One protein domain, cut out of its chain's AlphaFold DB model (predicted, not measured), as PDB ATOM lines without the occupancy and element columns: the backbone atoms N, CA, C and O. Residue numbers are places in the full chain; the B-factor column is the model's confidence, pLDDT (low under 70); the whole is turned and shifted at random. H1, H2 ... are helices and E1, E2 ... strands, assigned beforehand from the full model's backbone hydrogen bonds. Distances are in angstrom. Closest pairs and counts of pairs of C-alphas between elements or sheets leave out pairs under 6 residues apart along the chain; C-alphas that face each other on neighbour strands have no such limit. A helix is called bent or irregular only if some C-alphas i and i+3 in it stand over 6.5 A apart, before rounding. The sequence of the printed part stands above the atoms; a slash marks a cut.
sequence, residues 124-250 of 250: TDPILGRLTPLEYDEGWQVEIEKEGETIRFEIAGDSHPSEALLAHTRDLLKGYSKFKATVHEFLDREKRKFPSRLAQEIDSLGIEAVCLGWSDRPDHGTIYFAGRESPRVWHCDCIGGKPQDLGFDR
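AT A GLANCE: This is residues 124 to 250 of the 250 residues of an uncharacterized protein of Desulfobacteraceae bacterium 4484_190.2 (UniProt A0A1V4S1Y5). One strongly twisted sheet of seven strands forms a wall, with H1 and H2 covering one of its faces and the other face bare of named helices. H1 runs along E3, H2 turns away from it at nearly a right angle and crosses slantwise towards E7, and the short H3 folds back beside the last part of H2 at one end of the long axis, with E1 towards the other end. The printed part has 127 residues with three named helices and seven named strands, in the order E1 E2 E3 H1 H2 H3 E4 E5 E6 E7 along the chain; across the mixed sheet the order is E1, E2, E3, E4, E5, E6, E7. The class is mixed, helices and strands, and the whole is compact, with a radius of gyration of the C-alphas of 14.6 A and spans of 45 by 30 by 29 A.

HOW THE PARTS SIT: Two of the sheet's inner strands, E3, residues 149 to 156, and E4, residues 206 to 212, are parallel neighbours, with N 154 and O 210 at 3.0 A, within hydrogen-bond range. On one side of E3, E2, residues 139 to 146, is its antiparallel neighbour, with N 142 and O 153 at 3.0 A. E1, residues 129 to 133, is an edge strand antiparallel to E2, with N 132 and O 141 at 2.9 A. E1 E2 E3 are a meander, each strand the antiparallel neighbour of the one before. A second meander holds E4, E5, residues 221 to 226, E6, residues 233 to 239, and the other edge strand E7, residues 242 to 249. Its pairs include N 224 and O 209 at 2.8 A, N 223 and O 236 at 2.9 A, and N 244 and O 237 at 2.8 A. E7 bends by 56 degrees at residue 245. H1, residues 163 to 174, is over E3 at a height over the sheet of 9.1 A and runs along the strands, at 12 degrees to E3 on the local plane; the closest C-alphas are those of Ile 155 and Leu 165, 6.4 A apart. H2, residues 176 to 193, is on the same face as H1, at a height over the sheet of 7.7 A, and runs slantwise to the strands, at 46 degrees to E7 on the local plane. The closest C-alphas of H2 and E7 are those of Val 183 and Pro 243, 6.4 A apart. H1 and H2 are close but not clearly touching, about perpendicular at 86 degrees, with the C-alphas of Leu 172 and Phe 179 closest at 6.7 A. H3, residues 196 to 202, touches residues 187 to 192 of H2 alone, closest at the C-alphas of Lys 191 and Ala 199, 4.8 A; the two form a helical hairpin with a shallow tilt of 14 degrees, opposite ways. H3 only grazes the sheet, with residues 201 to 202. E3, the three helices and E4 make a strand-helix-strand unit, two parallel neighbour strands with helices between. Every O i to N i+4 pair is within hydrogen-bond range in H1 and H3, and 12 of 14 are in H2.

IN THESE COORDINATES: E1 begins at C-alpha 129, (114.728, 103.878, 194.187), and is 13.4 A long. E2 measures 22.0 A, E3 22.7 A, E4 18.0 A, E5 16.9 A, E6 19.4 A and E7 20.7 A; E7 ends at C-alpha 249, (135.707, 125.577, 187.672). H1 measures 16.3 A and H3 9.8 A. H2, the longest helix, measures 26.4 A from C-alpha 176, (130.563, 102.778, 198.628), to C-alpha 193; it is neither bent nor irregular, but only just: C-alphas 189 and 192 are 6.0 A apart.

THE WHOLE: The outline is only just elongated, and the two C-alphas farthest apart, those of Ser 159 and Ser 196, are 45.8 A apart. The printed part has no cut and no long link. The mean pLDDT of the printed part is 90.2; residues 135 to 137, 228 to 229 and 250 are under 70.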
ATOM      1  N   THR A 124     111.865 103.733 188.265       89.81
ATOM      2  CA  THR A 124     112.118 103.142 189.592       89.81
ATOM      3  C   THR A 124     113.068 101.966 189.476       89.81
ATOM      4  O   THR A 124     112.749 100.953 188.860       89.81
ATOM      5  N   ASP A 125     114.216 102.099 190.121       92.62
ATOM      6  CA  ASP A 125     115.203 101.051 190.302       92.62
ATOM      7  C   ASP A 125     114.958 100.318 191.637       92.62
ATOM      8  O   ASP A 125     114.685 100.971 192.649       92.62
ATOM      9  N   PRO A 126     115.083  98.980 191.700       88.81
ATOM     10  CA  PRO A 126     114.867  98.226 192.937       88.81
ATOM     11  C   PRO A 126     115.868  98.554 194.059       88.81
ATOM     12  O   PRO A 126     115.574  98.288 195.223       88.81
ATOM     13  N   ILE A 127     117.045  99.092 193.727       91.62
ATOM     14  CA  ILE A 127     118.114  99.440 194.671       91.62
ATOM     15  C   ILE A 127     118.234 100.957 194.817       91.62
ATOM     16  O   ILE A 127     118.305 101.452 195.939       91.62
ATOM     17  N   LEU A 128     118.269 101.688 193.700       92.88
ATOM     18  CA  LEU A 128     118.458 103.144 193.707       92.88
ATOM     19  C   LEU A 128     117.174 103.891 194.087       92.88
ATOM     20  O   LEU A 128     117.224 105.047 194.490       92.88
ATOM     21  N   GLY A 129     116.016 103.239 193.980       91.75
ATOM     22  CA  GLY A 129     114.728 103.878 194.187       91.75
ATOM     23  C   GLY A 129     114.317 104.702 192.973       91.75
ATOM     24  O   GLY A 129     114.512 104.304 191.826       91.75
ATOM     25  N   ARG A 130     113.663 105.834 193.219       91.56
ATOM     26  CA  ARG A 130     113.027 106.607 192.156       91.56
ATOM     27  C   ARG A 130     114.010 107.590 191.519       91.56
ATOM     28  O   ARG A 130     114.431 108.539 192.170       91.56
ATOM     29  N   LEU A 131     114.271 107.398 190.231       92.94
ATOM     30  CA  LEU A 131     115.013 108.320 189.381       92.94
ATOM     31  C   LEU A 131     114.047 109.325 188.736       92.94
ATOM     32  O   LEU A 131     112.932 108.984 188.319       92.94
ATOM     33  N   THR A 132     114.489 110.574 188.641       90.56
ATOM     34  CA  THR A 132     113.786 111.672 187.960       90.56
ATOM     35  C   THR A 132     114.599 112.150 186.764       90.56
ATOM     36  O   THR A 132     115.821 112.105 186.839       90.56
ATOM     37  N   PRO A 133     113.979 112.628 185.678       87.00
ATOM     38  CA  PRO A 133     114.737 113.180 184.561       87.00
ATOM     39  C   PRO A 133     115.509 114.438 184.966       87.00
ATOM     40  O   PRO A 133     115.080 115.186 185.850       87.00
ATOM     41  N   LEU A 134     116.619 114.688 184.277       81.56
ATOM     42  CA  LEU A 134     117.285 115.986 184.295       81.56
ATOM     43  C   LEU A 134     116.452 117.001 183.492       81.56
ATOM     44  O   LEU A 134     115.892 116.671 182.448       81.56
ATOM     45  N   GLU A 135     116.336 118.234 183.994       62.38
ATOM     46  CA  GLU A 135     115.471 119.266 183.392       62.38
ATOM     47  C   GLU A 135     115.981 119.779 182.036       62.38
ATOM     48  O   GLU A 135     115.182 120.227 181.210       62.38
ATOM     49  N   TYR A 136     117.296 119.721 181.801       48.72
ATOM     50  CA  TYR A 136     117.943 120.367 180.653       48.72
ATOM     51  C   TYR A 136     118.852 119.446 179.826       48.72
ATOM     52  O   TYR A 136     119.277 119.874 178.756       48.72
ATOM     53  N   ASP A 137     119.076 118.203 180.267       60.19
ATOM     54  CA  ASP A 137     119.965 117.227 179.623       60.19
ATOM     55  C   ASP A 137     119.283 115.871 179.399       60.19
ATOM     56  O   ASP A 137     118.316 115.497 180.074       60.19
ATOM     57  N   GLU A 138     119.805 115.101 178.442       70.44
ATOM     58  CA  GLU A 138     119.422 113.702 178.244       70.44
ATOM     59  C   GLU A 138     119.995 112.833 179.370       70.44
ATOM     60  O   GLU A 138     121.094 112.288 179.288       70.44
ATOM     61  N   GLY A 139     119.237 112.708 180.457       86.31
ATOM     62  CA  GLY A 139     119.628 111.842 181.557       86.31
ATOM     63  C   GLY A 139     118.638 111.808 182.707       86.31
ATOM     64  O   GLY A 139     117.546 112.386 182.670       86.31
ATOM     65  N   TRP A 140     119.049 111.084 183.734       92.44
ATOM     66  CA  TRP A 140     118.284 110.757 184.921       92.44
ATOM     67  C   TRP A 140     119.115 111.075 186.148       92.44
ATOM     68  O   TRP A 140     120.327 110.915 186.125       92.44
ATOM     69  N   GLN A 141     118.469 111.471 187.232       94.12
ATOM     70  CA  GLN A 141     119.125 111.711 188.505       94.12
ATOM     71  C   GLN A 141     118.436 110.979 189.648       94.12
ATOM     72  O   GLN A 141     117.219 110.763 189.630       94.12
ATOM     73  N   VAL A 142     119.226 110.632 190.656       95.25
ATOM     74  CA  VAL A 142     118.755 110.113 191.941       95.25
ATOM     75  C   VAL A 142     119.673 110.583 193.058       95.25
ATOM     76  O   VAL A 142     120.892 110.579 192.910       95.25
ATOM     77  N   GLU A 143     119.084 110.979 194.182       96.19
ATOM     78  CA  GLU A 143     119.813 111.314 195.404       96.19
ATOM     79  C   GLU A 143     119.694 110.161 196.397       96.19
ATOM     80  O   GLU A 143     118.605 109.632 196.636       96.19
ATOM     81  N   ILE A 144     120.831 109.741 196.945       95.00
ATOM     82  CA  ILE A 144     120.932 108.559 197.797       95.00
ATOM     83  C   ILE A 144     121.652 108.932 199.084       95.00
ATOM     84  O   ILE A 144     122.768 109.443 199.061       95.00
ATOM     85  N   GLU A 145     121.021 108.618 200.213       94.38
ATOM     86  CA  GLU A 145     121.632 108.705 201.536       94.38
ATOM     87  C   GLU A 145     122.531 107.492 201.781       94.38
ATOM     88  O   GLU A 145     122.072 106.342 201.812       94.38
ATOM     89  N   LYS A 146     123.824 107.729 201.991       92.06
ATOM     90  CA  LYS A 146     124.797 106.677 202.272       92.06
ATOM     91  C   LYS A 146     125.829 107.177 203.270       92.06
ATOM     92  O   LYS A 146     126.441 108.214 203.082       92.06
ATOM     93  N   GLU A 147     126.024 106.423 204.352       91.12
ATOM     94  CA  GLU A 147     127.010 106.756 205.398       91.12
ATOM     95  C   GLU A 147     126.841 108.165 206.011       91.12
ATOM     96  O   GLU A 147     127.800 108.739 206.519       91.12
ATOM     97  N   GLY A 148     125.611 108.700 206.019       88.25
ATOM     98  CA  GLY A 148     125.298 110.034 206.546       88.25
ATOM     99  C   GLY A 148     125.550 111.184 205.566       88.25
ATOM    100  O   GLY A 148     125.555 112.338 205.991       88.25
ATOM    101  N   GLU A 149     125.778 110.873 204.289       88.25
ATOM    102  CA  GLU A 149     125.942 111.828 203.195       88.25
ATOM    103  C   GLU A 149     124.880 111.595 202.120       88.25
ATOM    104  O   GLU A 149     124.570 110.450 201.776       88.25
ATOM    105  N   THR A 150     124.374 112.686 201.552       93.00
ATOM    106  CA  THR A 150     123.538 112.666 200.353       93.00
ATOM    107  C   THR A 150     124.446 112.724 199.127       93.00
ATOM    108  O   THR A 150     125.209 113.676 198.980       93.00
ATOM    109  N   ILE A 151     124.361 111.730 198.243       94.19
ATOM    110  CA  ILE A 151     125.123 111.696 196.986       94.19
ATOM    111  C   ILE A 151     124.140 111.698 195.828       94.19
ATOM    112  O   ILE A 151     123.218 110.875 195.797       94.19
ATOM    113  N   ARG A 152     124.357 112.579 194.852       96.31
ATOM    114  CA  ARG A 152     123.602 112.572 193.600       96.31
ATOM    115  C   ARG A 152     124.285 111.679 192.568       96.31
ATOM    116  O   ARG A 152     125.485 111.774 192.344       96.31
ATOM    117  N   PHE A 153     123.519 110.831 191.902       96.50
ATOM    118  CA  PHE A 153     123.963 110.152 190.690       96.50
ATOM    119  C   PHE A 153     123.229 110.743 189.504       96.50
ATOM    120  O   PHE A 153     122.004 110.828 189.540       96.50
ATOM    121  N   GLU A 154     123.974 111.106 188.468       95.31
ATOM    122  CA  GLU A 154     123.441 111.507 187.170       95.31
ATOM    123  C   GLU A 154     123.803 110.431 186.151       95.31
ATOM    124  O   GLU A 154     124.959 110.031 186.025       95.31
ATOM    125  N   ILE A 155     122.799 109.900 185.467       94.25
ATOM    126  CA  ILE A 155     122.887 108.691 184.659       94.25
ATOM    127  C   ILE A 155     122.339 109.007 183.274       94.25
ATOM    128  O   ILE A 155     121.153 109.310 183.123       94.25
ATOM    129  N   ALA A 156     123.191 108.901 182.256       89.38
ATOM    130  CA  ALA A 156     122.769 109.079 180.876       89.38
ATOM    131  C   ALA A 156     121.709 108.045 180.473       89.38
ATOM    132  O   ALA A 156     121.714 106.878 180.888       89.38
ATOM    133  N   GLY A 157     120.782 108.494 179.639       84.12
ATOM    134  CA  GLY A 157     119.676 107.681 179.168       84.12
ATOM    135  C   GLY A 157     118.637 108.517 178.443       84.12
ATOM    136  O   GLY A 157     118.455 109.701 178.733       84.12
ATOM    137  N   ASP A 158     117.946 107.883 177.507       79.44
ATOM    138  CA  ASP A 158     116.942 108.516 176.666       79.44
ATOM    139  C   ASP A 158     115.565 108.504 177.361       79.44
ATOM    140  O   ASP A 158     115.328 109.260 178.305       79.44
ATOM    141  N   SER A 159     114.667 107.635 176.906       76.56
ATOM    142  CA  SER A 159     113.405 107.226 177.513       76.56
ATOM    143  C   SER A 159     113.575 106.526 178.864       76.56
ATOM    144  O   SER A 159     112.663 106.591 179.682       76.56
ATOM    145  N   HIS A 160     114.728 105.892 179.111       84.31
ATOM    146  CA  HIS A 160     115.069 105.202 180.358       84.31
ATOM    147  C   HIS A 160     116.564 105.387 180.675       84.31
ATOM    148  O   HIS A 160     117.358 105.597 179.753       84.31
ATOM    149  N   PRO A 161     116.990 105.314 181.950       89.56
ATOM    150  CA  PRO A 161     118.409 105.329 182.282       89.56
ATOM    151  C   PRO A 161     119.102 104.097 181.693       89.56
ATOM    152  O   PRO A 161     118.529 103.008 181.655       89.56
ATOM    153  N   SER A 162     120.349 104.252 181.249       92.00
ATOM    154  CA  SER A 162     121.115 103.132 180.698       92.00
ATOM    155  C   SER A 162     121.301 102.017 181.734       92.00
ATOM    156  O   SER A 162     121.862 102.248 182.804       92.00
ATOM    157  N   GLU A 163     120.909 100.782 181.400       92.88
ATOM    158  CA  GLU A 163     121.045  99.638 182.318       92.88
ATOM    159  C   GLU A 163     122.507  99.343 182.686       92.88
ATOM    160  O   GLU A 163     122.794  98.962 183.818       92.88
ATOM    161  N   ALA A 164     123.453  99.578 181.770       92.12
ATOM    162  CA  ALA A 164     124.881  99.431 182.062       92.12
ATOM    163  C   ALA A 164     125.343 100.422 183.145       92.12
ATOM    164  O   ALA A 164     126.088 100.055 184.056       92.12
ATOM    165  N   LEU A 165     124.853 101.662 183.080       95.00
ATOM    166  CA  LEU A 165     125.158 102.707 184.056       95.00
ATOM    167  C   LEU A 165     124.421 102.485 185.383       95.00
ATOM    168  O   LEU A 165     124.998 102.706 186.447       95.00
ATOM    169  N   LEU A 166     123.181 101.986 185.344       96.31
ATOM    170  CA  LEU A 166     122.444 101.562 186.537       96.31
ATOM    171  C   LEU A 166     123.181 100.435 187.261       96.31
ATOM    172  O   LEU A 166     123.398 100.520 188.468       96.31
ATOM    173  N   ALA A 167     123.620  99.404 186.534       95.69
ATOM    174  CA  ALA A 167     124.409  98.313 187.093       95.69
ATOM    175  C   ALA A 167     125.695  98.832 187.756       95.69
ATOM    176  O   ALA A 167     125.964  98.496 188.910       95.69
ATOM    177  N   HIS A 168     126.427  99.722 187.080       96.31
ATOM    178  CA  HIS A 168     127.624 100.332 187.653       96.31
ATOM    179  C   HIS A 168     127.319 101.171 188.905       96.31
ATOM    180  O   HIS A 168     128.009 101.050 189.916       96.31
ATOM    181  N   THR A 169     126.241 101.956 188.890       96.62
ATOM    182  CA  THR A 169     125.796 102.752 190.045       96.62
ATOM    183  C   THR A 169     125.472 101.861 191.247       96.62
ATOM    184  O   THR A 169     125.898 102.129 192.373       96.62
ATOM    185  N   ARG A 170     124.761 100.746 191.021       96.94
ATOM    186  CA  ARG A 170     124.457  99.753 192.063       96.94
ATOM    187  C   ARG A 170     125.741  99.143 192.640       96.94
ATOM    188  O   ARG A 170     125.842  98.980 193.860       96.94
ATOM    189  N   ASP A 171     126.734  98.851 191.801       95.81
ATOM    190  CA  ASP A 171     128.037  98.337 192.237       95.81
ATOM    191  C   ASP A 171     128.828  99.366 193.059       95.81
ATOM    192  O   ASP A 171     129.373  99.015 194.115       95.81
ATOM    193  N   LEU A 172     128.829 100.638 192.647       94.69
ATOM    194  CA  LEU A 172     129.421 101.736 193.417       94.69
ATOM    195  C   LEU A 172     128.780 101.848 194.804       94.69
ATOM    196  O   LEU A 172     129.493 101.929 195.800       94.69
ATOM    197  N   LEU A 173     127.450 101.771 194.905       94.25
ATOM    198  CA  LEU A 173     126.743 101.840 196.190       94.25
ATOM    199  C   LEU A 173     126.980 100.626 197.086       94.25
ATOM    200  O   LEU A 173     127.068 100.755 198.315       94.25
ATOM    201  N   LYS A 174     127.075  99.436 196.487       94.75
ATOM    202  CA  LYS A 174     127.428  98.207 197.202       94.75
ATOM    203  C   LYS A 174     128.841  98.300 197.778       94.75
ATOM    204  O   LYS A 174     129.076  97.827 198.887       94.75
ATOM    205  N   GLY A 175     129.756  98.933 197.045       94.56
ATOM    206  CA  GLY A 175     131.144  99.175 197.434       94.56
ATOM    207  C   GLY A 175     131.431 100.571 197.990       94.56
ATOM    208  O   GLY A 175     132.603 100.954 197.994       94.56
ATOM    209  N   TYR A 176     130.423 101.327 198.443       94.62
ATOM    210  CA  TYR A 176     130.563 102.778 198.628       94.62
ATOM    211  C   TYR A 176     131.700 103.173 199.571       94.62
ATOM    212  O   TYR A 176     132.510 104.015 199.207       94.62
ATOM    213  N   SER A 177     131.860 102.506 200.719       95.50
ATOM    214  CA  SER A 177     132.945 102.821 201.661       95.50
ATOM    215  C   SER A 177     134.331 102.691 201.016       95.50
ATOM    216  O   SER A 177     135.232 103.485 201.277       95.50
ATOM    217  N   LYS A 178     134.508 101.697 200.134       95.94
ATOM    218  CA  LYS A 178     135.760 101.479 199.397       95.94
ATOM    219  C   LYS A 178     135.943 102.518 198.291       95.94
ATOM    220  O   LYS A 178     137.056 103.005 198.098       95.94
ATOM    221  N   PHE A 179     134.873 102.840 197.569       95.12
ATOM    222  CA  PHE A 179     134.877 103.894 196.558       95.12
ATOM    223  C   PHE A 179     135.249 105.243 197.187       95.12
ATOM    224  O   PHE A 179     136.232 105.857 196.781       95.12
ATOM    225  N   LYS A 180     134.567 105.626 198.268       95.06
ATOM    226  CA  LYS A 180     134.840 106.829 199.055       95.06
ATOM    227  C   LYS A 180     136.282 106.884 199.562       95.06
ATOM    228  O   LYS A 180     136.951 107.894 199.379       95.06
ATOM    229  N   ALA A 181     136.800 105.792 200.132       95.75
ATOM    230  CA  ALA A 181     138.200 105.726 200.559       95.75
ATOM    231  C   ALA A 181     139.178 105.942 199.389       95.75
ATOM    232  O   ALA A 181     140.132 106.704 199.516       95.75
ATOM    233  N   THR A 182     138.903 105.334 198.231       96.69
ATOM    234  CA  THR A 182     139.722 105.488 197.014       96.69
ATOM    235  C   THR A 182     139.745 106.940 196.532       96.69
ATOM    236  O   THR A 182     140.793 107.456 196.142       96.69
ATOM    237  N   VAL A 183     138.595 107.615 196.581       96.38
ATOM    238  CA  VAL A 183     138.462 109.030 196.221       96.38
ATOM    239  C   VAL A 183     139.206 109.926 197.217       96.38
ATOM    240  O   VAL A 183     139.961 110.797 196.792       96.38
ATOM    241  N   HIS A 184     139.100 109.680 198.526       95.81
ATOM    242  CA  HIS A 184     139.864 110.441 199.525       95.81
ATOM    243  C   HIS A 184     141.380 110.255 199.387       95.81
ATOM    244  O   HIS A 184     142.116 111.237 199.412       95.81
ATOM    245  N   GLU A 185     141.862 109.029 199.162       97.06
ATOM    246  CA  GLU A 185     143.288 108.775 198.899       97.06
ATOM    247  C   GLU A 185     143.790 109.506 197.643       97.06
ATOM    248  O   GLU A 185     144.947 109.937 197.568       97.06
ATOM    249  N   PHE A 186     142.928 109.637 196.633       97.81
ATOM    250  CA  PHE A 186     143.204 110.442 195.451       97.81
ATOM    251  C   PHE A 186     143.313 111.931 195.796       97.81
ATOM    252  O   PHE A 186     144.343 112.531 195.482       97.81
ATOM    253  N   LEU A 187     142.333 112.502 196.499       97.00
ATOM    254  CA  LEU A 187     142.358 113.907 196.925       97.00
ATOM    255  C   LEU A 187     143.601 114.220 197.783       97.00
ATOM    256  O   LEU A 187     144.298 115.205 197.533       97.00
ATOM    257  N   ASP A 188     143.960 113.331 198.713       96.62
ATOM    258  CA  ASP A 188     145.147 113.452 199.573       96.62
ATOM    259  C   ASP A 188     146.474 113.470 198.804       96.62
ATOM    260  O   ASP A 188     147.469 114.076 199.235       96.62
ATOM    261  N   ARG A 189     146.515 112.774 197.668       97.00
ATOM    262  CA  ARG A 189     147.666 112.774 196.768       97.00
ATOM    263  C   ARG A 189     147.682 114.031 195.908       97.00
ATOM    264  O   ARG A 189     148.735 114.661 195.792       97.00
ATOM    265  N   GLU A 190     146.545 114.392 195.324       96.75
ATOM    266  CA  GLU A 190     146.434 115.501 194.378       96.75
ATOM    267  C   GLU A 190     146.609 116.863 195.043       96.75
ATOM    268  O   GLU A 190     147.284 117.717 194.469       96.75
ATOM    269  N   LYS A 191     146.141 117.056 196.285       95.00
ATOM    270  CA  LYS A 191     146.282 118.334 197.013       95.00
ATOM    271  C   LYS A 191     147.720 118.843 197.108       95.00
ATOM    272  O   LYS A 191     147.951 120.046 197.173       95.00
ATOM    273  N   ARG A 192     148.711 117.944 197.044       95.31
ATOM    274  CA  ARG A 192     150.150 118.274 197.058       95.31
ATOM    275  C   ARG A 192     150.599 119.070 195.830       95.31
ATOM    276  O   ARG A 192     151.666 119.675 195.862       95.31
ATOM    277  N   LYS A 193     149.809 119.045 194.755       95.56
ATOM    278  CA  LYS A 193     150.041 119.808 193.522       95.56
ATOM    279  C   LYS A 193     149.500 121.239 193.608       95.56
ATOM    280  O   LYS A 193     149.798 122.046 192.732       95.56
ATOM    281  N   PHE A 194     148.733 121.565 194.649       93.38
ATOM    282  CA  PHE A 194     148.063 122.851 194.804       93.38
ATOM    283  C   PHE A 194     148.728 123.722 195.888       93.38
ATOM    284  O   PHE A 194     149.328 123.204 196.832       93.38
ATOM    285  N   PRO A 195     148.612 125.063 195.801       93.94
ATOM    286  CA  PRO A 195     149.007 125.966 196.881       93.94
ATOM    287  C   PRO A 195     148.277 125.652 198.193       93.94
ATOM    288  O   PRO A 195     147.113 125.255 198.173       93.94
ATOM    289  N   SER A 196     148.910 125.934 199.338       90.81
ATOM    290  CA  SER A 196     148.418 125.534 200.669       90.81
ATOM    291  C   SER A 196     146.964 125.915 200.965       90.81
ATOM    292  O   SER A 196     146.267 125.161 201.632       90.81
ATOM    293  N   ARG A 197     146.486 127.058 200.454       89.50
ATOM    294  CA  ARG A 197     145.086 127.483 200.617       89.50
ATOM    295  C   ARG A 197     144.106 126.529 199.929       89.50
ATOM    296  O   ARG A 197     143.109 126.163 200.529       89.50
ATOM    297  N   LEU A 198     144.399 126.130 198.692       91.12
ATOM    298  CA  LEU A 198     143.560 125.187 197.949       91.12
ATOM    299  C   LEU A 198     143.729 123.763 198.488       91.12
ATOM    300  O   LEU A 198     142.777 123.003 198.499       91.12
ATOM    301  N   ALA A 199     144.910 123.411 199.000       92.75
ATOM    302  CA  ALA A 199     145.105 122.118 199.650       92.75
ATOM    303  C   ALA A 199     144.213 121.947 200.897       92.75
ATOM    304  O   ALA A 199     143.620 120.889 201.070       92.75
ATOM    305  N   GLN A 200     144.065 122.996 201.718       90.38
ATOM    306  CA  GLN A 200     143.136 123.001 202.860       90.38
ATOM    307  C   GLN A 200     141.669 122.914 202.426       90.38
ATOM    308  O   GLN A 200     140.848 122.326 203.121       90.38
ATOM    309  N   GLU A 201     141.335 123.504 201.281       91.88
ATOM    310  CA  GLU A 201     140.000 123.407 200.695       91.88
ATOM    311  C   GLU A 201     139.703 121.967 200.255       91.88
ATOM    312  O   GLU A 201     138.656 121.428 200.611       91.88
ATOM    313  N   ILE A 202     140.666 121.318 199.586       94.06
ATOM    314  CA  ILE A 202     140.589 119.911 199.166       94.06
ATOM    315  C   ILE A 202     140.376 118.974 200.366       94.06
ATOM    316  O   ILE A 202     139.595 118.031 200.263       94.06
ATOM    317  N   ASP A 203     140.989 119.258 201.521       91.81
ATOM    318  CA  ASP A 203     140.793 118.479 202.759       91.81
ATOM    319  C   ASP A 203     139.337 118.479 203.260       91.81
ATOM    320  O   ASP A 203     138.951 117.617 204.049       91.81
ATOM    321  N   SER A 204     138.530 119.450 202.824       91.12
ATOM    322  CA  SER A 204     137.127 119.592 203.221       91.12
ATOM    323  C   SER A 204     136.125 119.040 202.206       91.12
ATOM    324  O   SER A 204     134.924 119.088 202.474       91.12
ATOM    325  N   LEU A 205     136.596 118.550 201.053       93.88
ATOM    326  CA  LEU A 205     135.734 118.093 199.967       93.88
ATOM    327  C   LEU A 205     135.045 116.768 200.309       93.88
ATOM    328  O   LEU A 205     135.691 115.777 200.661       93.88
ATOM    329  N   GLY A 206     133.724 116.759 200.153       92.31
ATOM    330  CA  GLY A 206     132.895 115.559 200.112       92.31
ATOM    331  C   GLY A 206     132.421 115.281 198.688       92.31
ATOM    332  O   GLY A 206     132.343 116.195 197.871       92.31
ATOM    333  N   ILE A 207     132.111 114.019 198.386       95.00
ATOM    334  CA  ILE A 207     131.497 113.642 197.106       95.00
ATOM    335  C   ILE A 207     130.083 114.229 197.075       95.00
ATOM    336  O   ILE A 207     129.271 113.908 197.938       95.00
ATOM    337  N   GLU A 208     129.803 115.081 196.094       94.50
ATOM    338  CA  GLU A 208     128.485 115.687 195.882       94.50
ATOM    339  C   GLU A 208     127.703 114.914 194.824       94.50
ATOM    340  O   GLU A 208     126.563 114.505 195.059       94.50
ATOM    341  N   ALA A 209     128.332 114.684 193.669       94.94
ATOM    342  CA  ALA A 209     127.697 113.992 192.563       94.94
ATOM    343  C   ALA A 209     128.656 113.063 191.813       94.94
ATOM    344  O   ALA A 209     129.864 113.296 191.756       94.94
ATOM    345  N   VAL A 210     128.101 112.012 191.214       96.56
ATOM    346  CA  VAL A 210     128.788 111.132 190.265       96.56
ATOM    347  C   VAL A 210     127.984 111.110 188.968       96.56
ATOM    348  O   VAL A 210     126.855 110.617 188.942       96.56
ATOM    349  N   CYS A 211     128.573 111.635 187.898       95.12
ATOM    350  CA  CYS A 211     127.952 111.749 186.583       95.12
ATOM    351  C   CYS A 211     128.493 110.660 185.654       95.12
ATOM    352  O   CYS A 211     129.696 110.584 185.394       95.12
ATOM    353  N   LEU A 212     127.599 109.814 185.149       94.00
ATOM    354  CA  LEU A 212     127.891 108.690 184.270       94.00
ATOM    355  C   LEU A 212     127.279 108.966 182.893       94.00
ATOM    356  O   LEU A 212     126.063 108.899 182.715       94.00
ATOM    357  N   GLY A 213     128.133 109.304 181.924       86.56
ATOM    358  CA  GLY A 213     127.708 109.779 180.602       86.56
ATOM    359  C   GLY A 213     127.749 108.738 179.479       86.56
ATOM    360  O   GLY A 213     127.098 108.918 178.454       86.56
ATOM    361  N   TRP A 214     128.515 107.653 179.642       85.75
ATOM    362  CA  TRP A 214     128.904 106.778 178.526       85.75
ATOM    363  C   TRP A 214     128.491 105.326 178.761       85.75
ATOM    364  O   TRP A 214     129.140 104.587 179.494       85.75
ATOM    365  N   SER A 215     127.416 104.884 178.110       83.75
ATOM    366  CA  SER A 215     126.892 103.519 178.263       83.75
ATOM    367  C   SER A 215     127.838 102.423 177.748       83.75
ATOM    368  O   SER A 215     127.804 101.303 178.256       83.75
ATOM    369  N   ASP A 216     128.707 102.734 176.782       83.62
ATOM    370  CA  ASP A 216     129.757 101.843 176.268       83.62
ATOM    371  C   ASP A 216     130.986 101.763 177.191       83.62
ATOM    372  O   ASP A 216     131.820 100.867 177.041       83.62
ATOM    373  N   ARG A 217     131.094 102.690 178.152       87.88
ATOM    374  CA  ARG A 217     132.173 102.790 179.143       87.88
ATOM    375  C   ARG A 217     131.587 103.142 180.511       87.88
ATOM    376  O   ARG A 217     131.784 104.252 181.002       87.88
ATOM    377  N   PRO A 218     130.834 102.218 181.127       87.00
ATOM    378  CA  PRO A 218     130.024 102.522 182.301       87.00
ATOM    379  C   PRO A 218     130.840 102.887 183.545       87.00
ATOM    380  O   PRO A 218     130.310 103.484 184.473       87.00
ATOM    381  N   ASP A 219     132.123 102.536 183.556       90.19
ATOM    382  CA  ASP A 219     133.117 102.865 184.571       90.19
ATOM    383  C   ASP A 219     133.878 104.173 184.280       90.19
ATOM    384  O   ASP A 219     134.874 104.474 184.951       90.19
ATOM    385  N   HIS A 220     133.431 104.935 183.276       90.44
ATOM    386  CA  HIS A 220     133.885 106.287 182.988       90.44
ATOM    387  C   HIS A 220     132.841 107.313 183.442       90.44
ATOM    388  O   HIS A 220     131.644 107.157 183.197       90.44
ATOM    389  N   GLY A 221     133.296 108.398 184.058       92.06
ATOM    390  CA  GLY A 221     132.412 109.457 184.528       92.06
ATOM    391  C   GLY A 221     133.167 110.634 185.118       92.06
ATOM    392  O   GLY A 221     134.392 110.694 185.039       92.06
ATOM    393  N   THR A 222     132.433 111.532 185.757       95.12
ATOM    394  CA  THR A 222     132.986 112.678 186.484       95.12
ATOM    395  C   THR A 222     132.458 112.658 187.910       95.12
ATOM    396  O   THR A 222     131.283 112.376 188.141       95.12
ATOM    397  N   ILE A 223     133.327 112.923 188.881       96.75
ATOM    398  CA  ILE A 223     132.950 113.077 190.287       96.75
ATOM    399  C   ILE A 223     133.017 114.561 190.612       96.75
ATOM    400  O   ILE A 223     134.076 115.165 190.453       96.75
ATOM    401  N   TYR A 224     131.909 115.120 191.081       95.25
ATOM    402  CA  TYR A 224     131.822 116.482 191.589       95.25
ATOM    403  C   TYR A 224     131.893 116.489 193.109       95.25
ATOM    404  O   TYR A 224     131.402 115.573 193.779       95.25
ATOM    405  N   PHE A 225     132.505 117.535 193.650       94.81
ATOM    406  CA  PHE A 225     132.737 117.673 195.077       94.81
ATOM    407  C   PHE A 225     132.174 118.977 195.627       94.81
ATOM    408  O   PHE A 225     132.405 120.048 195.064       94.81
ATOM    409  N   ALA A 226     131.579 118.882 196.815       87.69
ATOM    410  CA  ALA A 226     131.156 120.026 197.607       87.69
ATOM    411  C   ALA A 226     132.140 120.266 198.759       87.69
ATOM    412  O   ALA A 226     132.476 119.353 199.518       87.69
ATOM    413  N   GLY A 227     132.584 121.515 198.919       80.75
ATOM    414  CA  GLY A 227     133.368 121.970 200.070       80.75
ATOM    415  C   GLY A 227     132.534 122.864 200.985       80.75
ATOM    416  O   GLY A 227     131.738 123.666 200.508       80.75
ATOM    417  N   ARG A 228     132.743 122.787 202.306       69.88
ATOM    418  CA  ARG A 228     131.953 123.559 203.297       69.88
ATOM    419  C   ARG A 228     131.989 125.079 203.098       69.88
ATOM    420  O   ARG A 228     131.043 125.757 203.481       69.88
ATOM    421  N   GLU A 229     133.081 125.602 202.550       66.62
ATOM    422  CA  GLU A 229     133.313 127.044 202.370       66.62
ATOM    423  C   GLU A 229     133.855 127.373 200.971       66.62
ATOM    424  O   GLU A 229     134.433 128.440 200.748       66.62
ATOM    425  N   SER A 230     133.710 126.441 200.027       71.69
ATOM    426  CA  SER A 230     134.266 126.601 198.690       71.69
ATOM    427  C   SER A 230     133.233 127.201 197.732       71.69
ATOM    428  O   SER A 230     132.165 126.619 197.562       71.69
ATOM    429  N   PRO A 231     133.539 128.320 197.053       75.88
ATOM    430  CA  PRO A 231     132.743 128.789 195.923       75.88
ATOM    431  C   PRO A 231     133.053 128.020 194.626       75.88
ATOM    432  O   PRO A 231     132.535 128.384 193.579       75.88
ATOM    433  N   ARG A 232     133.956 127.029 194.656       86.38
ATOM    434  CA  ARG A 232     134.430 126.303 193.472       86.38
ATOM    435  C   ARG A 232     133.668 125.017 193.276       86.38
ATOM    436  O   ARG A 232     133.451 124.267 194.225       86.38
ATOM    437  N   VAL A 233     133.400 124.726 192.012       87.75
ATOM    438  CA  VAL A 233     132.933 123.412 191.589       87.75
ATOM    439  C   VAL A 233     134.167 122.559 191.342       87.75
ATOM    440  O   VAL A 233     134.807 122.656 190.298       87.75
ATOM    441  N   TRP A 234     134.552 121.778 192.345       95.00
ATOM    442  CA  TRP A 234     135.646 120.826 192.208       95.00
ATOM    443  C   TRP A 234     135.153 119.580 191.493       95.00
ATOM    444  O   TRP A 234     134.063 119.085 191.781       95.00
ATOM    445  N   HIS A 235     135.979 119.046 190.602       96.44
ATOM    446  CA  HIS A 235     135.652 117.829 189.879       96.44
ATOM    447  C   HIS A 235     136.899 117.000 189.575       96.44
ATOM    448  O   HIS A 235     138.023 117.506 189.551       96.44
ATOM    449  N   CYS A 236     136.713 115.710 189.331       95.94
ATOM    450  CA  CYS A 236     137.741 114.859 188.746       95.94
ATOM    451  C   CYS A 236     137.126 113.858 187.772       95.94
ATOM    452  O   CYS A 236     135.956 113.486 187.897       95.94
ATOM    453  N   ASP A 237     137.929 113.406 186.817       92.44
ATOM    454  CA  ASP A 237     137.522 112.353 185.900       92.44
ATOM    455  C   ASP A 237     137.684 110.994 186.579       92.44
ATOM    456  O   ASP A 237     138.654 110.731 187.287       92.44
ATOM    457  N   CYS A 238     136.745 110.092 186.341       90.19
ATOM    458  CA  CYS A 238     136.847 108.691 186.703       90.19
ATOM    459  C   CYS A 238     137.032 107.900 185.411       90.19
ATOM    460  O   CYS A 238     136.149 107.911 184.560       90.19
ATOM    461  N   ILE A 239     138.176 107.236 185.240       86.88
ATOM    462  CA  ILE A 239     138.463 106.397 184.068       86.88
ATOM    463  C   ILE A 239     138.768 104.986 184.553       86.88
ATOM    464  O   ILE A 239     139.694 104.772 185.339       86.88
ATOM    465  N   GLY A 240     137.987 104.006 184.103       83.69
ATOM    466  CA  GLY A 240     138.144 102.625 184.557       83.69
ATOM    467  C   GLY A 240     137.880 102.452 186.059       83.69
ATOM    468  O   GLY A 240     138.593 101.694 186.726       83.69
ATOM    469  N   GLY A 241     136.953 103.236 186.623       82.62
ATOM    470  CA  GLY A 241     136.654 103.253 188.058       82.62
ATOM    471  C   GLY A 241     137.738 103.893 188.935       82.62
ATOM    472  O   GLY A 241     137.756 103.667 190.147       82.62
ATOM    473  N   LYS A 242     138.677 104.647 188.345       91.38
ATOM    474  CA  LYS A 242     139.768 105.312 189.068       91.38
ATOM    475  C   LYS A 242     139.705 106.829 188.892       91.38
ATOM    476  O   LYS A 242     139.740 107.285 187.750       91.38
ATOM    477  N   PRO A 243     139.691 107.602 189.991       95.69
ATOM    478  CA  PRO A 243     139.736 109.054 189.918       95.69
ATOM    479  C   PRO A 243     141.112 109.547 189.444       95.69
ATOM    480  O   PRO A 243     142.160 109.059 189.888       95.69
ATOM    481  N   GLN A 244     141.094 110.528 188.551       95.19
ATOM    482  CA  GLN A 244     142.241 111.183 187.939       95.19
ATOM    483  C   GLN A 244     141.911 112.643 187.595       95.19
ATOM    484  O   GLN A 244     140.755 113.042 187.612       95.19
ATOM    485  N   ASP A 245     142.942 113.444 187.318       92.31
ATOM    486  CA  ASP A 245     142.792 114.807 186.788       92.31
ATOM    487  C   ASP A 245     141.898 115.730 187.647       92.31
ATOM    488  O   ASP A 245     140.875 116.238 187.200       92.31
ATOM    489  N   LEU A 246     142.291 115.953 188.913       96.38
ATOM    490  CA  LEU A 246     141.572 116.864 189.815       96.38
ATOM    491  C   LEU A 246     141.646 118.306 189.293       96.38
ATOM    492  O   LEU A 246     142.736 118.868 189.148       96.38
ATOM    493  N   GLY A 247     140.481 118.910 189.091       93.00
ATOM    494  CA  GLY A 247     140.307 120.277 188.626       93.00
ATOM    495  C   GLY A 247     139.202 121.004 189.383       93.00
ATOM    496  O   GLY A 247     138.571 120.464 190.295       93.00
ATOM    497  N   PHE A 248     139.003 122.265 189.022       91.38
ATOM    498  CA  PHE A 248     137.856 123.034 189.471       91.38
ATOM    499  C   PHE A 248     137.505 124.119 188.465       91.38
ATOM    500  O   PHE A 248     138.398 124.742 187.877       91.38
ATOM    501  N   ASP A 249     136.216 124.411 188.377       82.81
ATOM    502  CA  ASP A 249     135.707 125.577 187.672       82.81
ATOM    503  C   ASP A 249     135.674 126.796 188.606       82.81
ATOM    504  O   ASP A 249     135.630 126.683 189.842       82.81
ATOM    505  N   ARG A 250     135.824 127.984 188.013       58.25
ATOM    506  CA  ARG A 250     135.998 129.250 188.734       58.25
ATOM    507  C   ARG A 250     134.723 130.033 188.923       58.25
ATOM    508  O   ARG A 250     133.984 130.150 187.927       58.25
TER     509      ARG A 250